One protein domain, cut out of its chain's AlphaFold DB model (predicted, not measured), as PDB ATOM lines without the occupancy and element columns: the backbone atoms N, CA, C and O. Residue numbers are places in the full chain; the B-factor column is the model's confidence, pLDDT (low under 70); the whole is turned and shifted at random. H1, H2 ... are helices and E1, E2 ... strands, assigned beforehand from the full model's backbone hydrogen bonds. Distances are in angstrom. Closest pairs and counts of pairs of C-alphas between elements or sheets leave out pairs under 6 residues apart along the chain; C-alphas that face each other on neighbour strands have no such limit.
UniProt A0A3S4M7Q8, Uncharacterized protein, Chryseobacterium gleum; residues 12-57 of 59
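AT A GLANCE: This is residues 12 to 57 of the 59 residues of an uncharacterized protein of Chryseobacterium gleum (UniProt A0A3S4M7Q8). Little regular structure: a small hairpin of two strands, E1 and E2, has a short helix, H1, near its E1 strand, and a long unnamed stretch, residues 12 to 33, leads to them, its residues 12 to 18 sticking out. The 46 printed residues hold H1, E1 and E2 in that order, with an antiparallel sheet, and the class is mixed, with only 15 residues in named elements. The whole is loose, with a radius of gyration of the C-alphas of 12.7 A, and elongated, spanning 40 by 21 by 14 A.

IN THESE COORDINATES: H1, residues 34 to 38, begins at C-alpha (33.636, 29.060, 78.197). E1, residues 43 to 47, is 12.6 A long. E2, residues 52 to 56, is 12.3 A long and ends at C-alpha (45.153, 23.258, 81.359).

HOW THE PARTS SIT: E1 and E2 form a hairpin, antiparallel at 137 degrees, with N 45 and O 54 2.9 A apart, within hydrogen-bond range. The closest C-alphas of H1 and E1, Asn 37 and Cys 43, are 5.7 A apart. H1 and E2 are only just apart, at 8.4 A. In H1 every O i to N i+4 pair is within hydrogen-bond range.

THE WHOLE: The C-alphas farthest apart, Lys 13 and Asn 40, are 40.6 A apart. The printed part has no cut, and both links are tight. Residues 12 to 29 have pLDDT under 70.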
ATOM      1  N   LEU A  12      39.108  10.261  55.137       62.34
ATOM      2  CA  LEU A  12      38.536   9.723  56.381       62.34
ATOM      3  C   LEU A  12      39.137   8.358  56.753       62.34
ATOM      4  O   LEU A  12      39.376   8.096  57.925       62.34
ATOM      5  N   LYS A  13      39.449   7.505  55.764       62.56
ATOM      6  CA  LYS A  13      40.085   6.193  55.993       62.56
ATOM      7  C   LYS A  13      41.540   6.290  56.462       62.56
ATOM      8  O   LYS A  13      42.061   5.326  57.006       62.56
ATOM      9  N   THR A  14      42.194   7.430  56.230       61.84
ATOM     10  CA  THR A  14      43.564   7.699  56.701       61.84
ATOM     11  C   THR A  14      43.598   8.365  58.074       61.84
ATOM     12  O   THR A  14      44.661   8.454  58.688       61.84
ATOM     13  N   ILE A  15      42.443   8.808  58.581       62.50
ATOM     14  CA  ILE A  15      42.313   9.293  59.952       62.50
ATOM     15  C   ILE A  15      42.286   8.073  60.868       62.50
ATOM     16  O   ILE A  15      41.256   7.438  61.078       62.50
ATOM     17  N   SER A  16      43.447   7.731  61.416       55.09
ATOM     18  CA  SER A  16      43.547   6.756  62.495       55.09
ATOM     19  C   SER A  16      43.005   7.384  63.787       55.09
ATOM     20  O   SER A  16      43.716   8.136  64.461       55.09
ATOM     21  N   GLY A  17      41.746   7.101  64.118       51.22
ATOM     22  CA  GLY A  17      41.196   7.327  65.453       51.22
ATOM     23  C   GLY A  17      41.696   6.229  66.386       51.22
ATOM     24  O   GLY A  17      41.182   5.116  66.363       51.22
ATOM     25  N   GLY A  18      42.748   6.521  67.144       47.34
ATOM     26  CA  GLY A  18      43.178   5.695  68.271       47.34
ATOM     27  C   GLY A  18      42.614   6.251  69.576       47.34
ATOM     28  O   GLY A  18      42.171   7.398  69.605       47.34
ATOM     29  N   ILE A  19      42.700   5.464  70.654       48.34
ATOM     30  CA  ILE A  19      42.362   5.870  72.035       48.34
ATOM     31  C   ILE A  19      42.957   7.244  72.418       48.34
ATOM     32  O   ILE A  19      42.353   7.969  73.201       48.34
ATOM     33  N   ASP A  20      44.077   7.637  71.803       50.78
ATOM     34  CA  ASP A  20      44.791   8.891  72.077       50.78
ATOM     35  C   ASP A  20      44.401  10.083  71.180       50.78
ATOM     36  O   ASP A  20      44.911  11.190  71.360       50.78
ATOM     37  N   LYS A  21      43.554   9.890  70.159       59.75
ATOM     38  CA  LYS A  21      43.191  10.936  69.184       59.75
ATOM     39  C   LYS A  21      41.683  11.036  69.048       59.75
ATOM     40  O   LYS A  21      41.095  10.559  68.079       59.75
ATOM     41  N   CYS A  22      41.070  11.680  70.028       69.44
ATOM     42  CA  CYS A  22      39.647  11.972  69.992       69.44
ATOM     43  C   CYS A  22      39.416  13.291  69.269       69.44
ATOM     44  O   CYS A  22      40.090  14.291  69.522       69.44
ATOM     45  N   TYR A  23      38.474  13.267  68.337       68.31
ATOM     46  CA  TYR A  23      38.131  14.414  67.516       68.31
ATOM     47  C   TYR A  23      36.844  15.033  68.031       68.31
ATOM     48  O   TYR A  23      35.879  14.330  68.326       68.31
ATOM     49  N   ASP A  24      36.829  16.356  68.106       67.94
ATOM     50  CA  ASP A  24      35.611  17.095  68.373       67.94
ATOM     51  C   ASP A  24      34.739  17.115  67.112       67.94
ATOM     52  O   ASP A  24      35.132  17.671  66.084       67.94
ATOM     53  N   LEU A  25      33.578  16.462  67.178       69.19
ATOM     54  CA  LEU A  25      32.603  16.412  66.084       69.19
ATOM     55  C   LEU A  25      31.514  17.482  66.216       69.19
ATOM     56  O   LEU A  25      30.582  17.504  65.412       69.19
ATOM     57  N   ARG A  26      31.580  18.340  67.239       66.75
ATOM     58  CA  ARG A  26      30.547  19.345  67.479       66.75
ATOM     59  C   ARG A  26      30.591  20.405  66.385       66.75
ATOM     60  O   ARG A  26      31.649  20.897  66.005       66.75
ATOM     61  N   GLU A  27      29.413  20.765  65.888       61.34
ATOM     62  CA  GLU A  27      29.256  21.847  64.911       61.34
ATOM     63  C   GLU A  27      29.144  23.233  65.553       61.34
ATOM     64  O   GLU A  27      29.092  24.227  64.827       61.34
ATOM     65  N   SER A  28      29.114  23.309  66.887       68.06
ATOM     66  CA  SER A  28      29.038  24.586  67.588       68.06
ATOM     67  C   SER A  28      30.397  25.296  67.579       68.06
ATOM     68  O   SER A  28      31.404  24.664  67.907       68.06
ATOM     69  N   PRO A  29      30.445  26.595  67.231       65.81
ATOM     70  CA  PRO A  29      31.640  27.412  67.412       65.81
ATOM     71  C   PRO A  29      31.920  27.727  68.890       65.81
ATOM     72  O   PRO A  29      33.014  28.194  69.201       65.81
ATOM     73  N   ASP A  30      30.957  27.482  69.784       75.44
ATOM     74  CA  ASP A  30      31.072  27.811  71.202       75.44
ATOM     75  C   ASP A  30      31.976  26.817  71.947       75.44
ATOM     76  O   ASP A  30      31.815  25.591  71.862       75.44
ATOM     77  N   ASP A  31      32.926  27.357  72.718       76.31
ATOM     78  CA  ASP A  31      33.748  26.564  73.629       76.31
ATOM     79  C   ASP A  31      32.862  26.074  74.789       76.31
ATOM     80  O   ASP A  31      32.349  26.884  75.561       76.31
ATOM     81  N   PRO A  32      32.676  24.756  74.973       82.62
ATOM     82  CA  PRO A  32      31.842  24.221  76.053       82.62
ATOM     83  C   PRO A  32      32.381  24.573  77.437       82.62
ATOM     84  O   PRO A  32      31.651  24.483  78.418       82.62
ATOM     85  N   CYS A  33      33.659  24.936  77.530       87.56
ATOM     86  CA  CYS A  33      34.306  25.304  78.774       87.56
ATOM     87  C   CYS A  33      34.313  26.821  78.999       87.56
ATOM     88  O   CYS A  33      34.890  27.285  79.981       87.56
ATOM     89  N   GLN A  34      33.662  27.600  78.127       88.06
ATOM     90  CA  GLN A  34      33.636  29.060  78.197       88.06
ATOM     91  C   GLN A  34      33.080  29.577  79.526       88.06
ATOM     92  O   GLN A  34      33.638  30.516  80.085       88.06
ATOM     93  N   GLU A  35      32.031  28.960  80.073       88.06
ATOM     94  CA  GLU A  35      31.486  29.368  81.375       88.06
ATOM     95  C   GLU A  35      32.512  29.207  82.506       88.06
ATOM     96  O   GLU A  35      32.661  30.109  83.328       88.06
ATOM     97  N   LEU A  36      33.272  28.106  82.516       86.50
ATOM     98  CA  LEU A  36      34.333  27.866  83.501       86.50
ATOM     99  C   LEU A  36      35.500  28.846  83.325       86.50
ATOM    100  O   LEU A  36      36.040  29.346  84.312       86.50
ATOM    101  N   ASN A  37      35.850  29.162  82.075       86.12
ATOM    102  CA  ASN A  37      36.864  30.165  81.746       86.12
ATOM    103  C   ASN A  37      36.440  31.575  82.205       86.12
ATOM    104  O   ASN A  37      37.246  32.314  82.768       86.12
ATOM    105  N   ASN A  38      35.163  31.935  82.046       88.50
ATOM    106  CA  ASN A  38      34.624  33.237  82.453       88.50
ATOM    107  C   ASN A  38      34.569  33.426  83.979       88.50
ATOM    108  O   ASN A  38      34.524  34.557  84.459       88.50
ATOM    109  N   GLN A  39      34.586  32.337  84.750       87.25
ATOM    110  CA  GLN A  39      34.604  32.377  86.215       87.25
ATOM    111  C   GLN A  39      36.001  32.650  86.806       87.25
ATOM    112  O   GLN A  39      36.140  32.651  88.025       87.25
ATOM    113  N   ASN A  40      37.034  32.893  85.980       73.50
ATOM    114  CA  ASN A  40      38.429  33.113  86.405       73.50
ATOM    115  C   ASN A  40      39.018  31.987  87.285       73.50
ATOM    116  O   ASN A  40      39.996  32.197  88.000       73.50
ATOM    117  N   ASN A  41      38.469  30.771  87.201       78.31
ATOM    118  CA  ASN A  41      38.945  29.601  87.952       78.31
ATOM    119  C   ASN A  41      40.103  28.850  87.262       78.31
ATOM    120  O   ASN A  41      40.543  27.808  87.745       78.31
ATOM    121  N   GLY A  42      40.604  29.369  86.138       85.06
ATOM    122  CA  GLY A  42      41.696  28.791  85.358       85.06
ATOM    123  C   GLY A  42      41.354  28.687  83.874       85.06
ATOM    124  O   GLY A  42      40.309  29.163  83.436       85.06
ATOM    125  N   CYS A  43      42.244  28.056  83.107       88.25
ATOM    126  CA  CYS A  43      42.015  27.772  81.696       88.25
ATOM    127  C   CYS A  43      41.524  26.341  81.527       88.25
ATOM    128  O   CYS A  43      42.224  25.383  81.840       88.25
ATOM    129  N   TYR A  44      40.318  26.194  81.009       88.62
ATOM    130  CA  TYR A  44      39.675  24.923  80.743       88.62
ATOM    131  C   TYR A  44      39.608  24.696  79.239       88.62
ATOM    132  O   TYR A  44      39.235  25.587  78.476       88.62
ATOM    133  N   ARG A  45      39.956  23.480  78.813       84.06
ATOM    134  CA  ARG A  45      39.767  23.011  77.437       84.06
ATOM    135  C   ARG A  45      38.958  21.728  77.421       84.06
ATOM    136  O   ARG A  45      39.133  20.858  78.278       84.06
ATOM    137  N   MET A  46      38.106  21.605  76.409       84.25
ATOM    138  CA  MET A  46      37.339  20.392  76.166       84.25
ATOM    139  C   MET A  46      38.270  19.239  75.800       84.25
ATOM    140  O   MET A  46      38.993  19.301  74.805       84.25
ATOM    141  N   ASN A  47      38.215  18.167  76.579       82.06
ATOM    142  CA  ASN A  47      38.814  16.898  76.215       82.06
ATOM    143  C   ASN A  47      37.775  16.077  75.444       82.06
ATOM    144  O   ASN A  47      36.814  15.568  76.018       82.06
ATOM    145  N   SER A  48      37.976  15.933  74.134       78.50
ATOM    146  CA  SER A  48      37.065  15.187  73.257       78.50
ATOM    147  C   SER A  48      37.048  13.676  73.519       78.50
ATOM    148  O   SER A  48      36.151  13.002  73.032       78.50
ATOM    149  N   CYS A  49      38.016  13.126  74.263       75.69
ATOM    150  CA  CYS A  49      38.020  11.709  74.646       75.69
ATOM    151  C   CYS A  49      37.103  11.436  75.823       75.69
ATOM    152  O   CYS A  49      36.343  10.474  75.820       75.69
ATOM    153  N   THR A  50      37.195  12.278  76.848       80.62
ATOM    154  CA  THR A  50      36.415  12.111  78.073       80.62
ATOM    155  C   THR A  50      35.095  12.863  78.017       80.62
ATOM    156  O   THR A  50      34.259  12.663  78.887       80.62
ATOM    157  N   MET A  51      34.910  13.730  77.016       80.00
ATOM    158  CA  MET A  51      33.779  14.650  76.900       80.00
ATOM    159  C   MET A  51      33.638  15.574  78.122       80.00
ATOM    160  O   MET A  51      32.531  15.931  78.516       80.00
ATOM    161  N   LEU A  52      34.767  15.963  78.724       84.12
ATOM    162  CA  LEU A  52      34.818  16.802  79.928       84.12
ATOM    163  C   LEU A  52      35.742  18.003  79.728       84.12
ATOM    164  O   LEU A  52      36.737  17.924  79.006       84.12
ATOM    165  N   CYS A  53      35.453  19.093  80.438       86.94
ATOM    166  CA  CYS A  53      36.368  20.220  80.570       86.94
ATOM    167  C   CYS A  53      37.526  19.854  81.499       86.94
ATOM    168  O   CYS A  53      37.323  19.487  82.654       86.94
ATOM    169  N   THR A  54      38.747  19.973  80.988       87.19
ATOM    170  CA  THR A  54      39.978  19.685  81.731       87.19
ATOM    171  C   THR A  54      40.762  20.967  81.955       87.19
ATOM    172  O   THR A  54      40.875  21.787  81.042       87.19
ATOM    173  N   LEU A  55      41.279  21.144  83.172       89.31
ATOM    174  CA  LEU A  55      42.138  22.274  83.507       89.31
ATOM    175  C   LEU A  55      43.481  22.119  82.786       89.31
ATOM    176  O   LEU A  55      44.123  21.071  82.860       89.31
ATOM    177  N   VAL A  56      43.899  23.172  82.100       84.94
ATOM    178  CA  VAL A  56      45.153  23.258  81.359       84.94
ATOM    179  C   VAL A  56      45.884  24.552  81.721       84.94
ATOM    180  O   VAL A  56      45.276  25.496  82.231       84.94
ATOM    181  N   PRO A  57      47.192  24.640  81.451       86.62
ATOM    182  CA  PRO A  57      47.908  25.902  81.568       86.62
ATOM    183  C   PRO A  57      47.346  26.987  80.633       86.62
ATOM    184  O   PRO A  57      47.022  26.717  79.474       86.62
TER     185      PRO A  57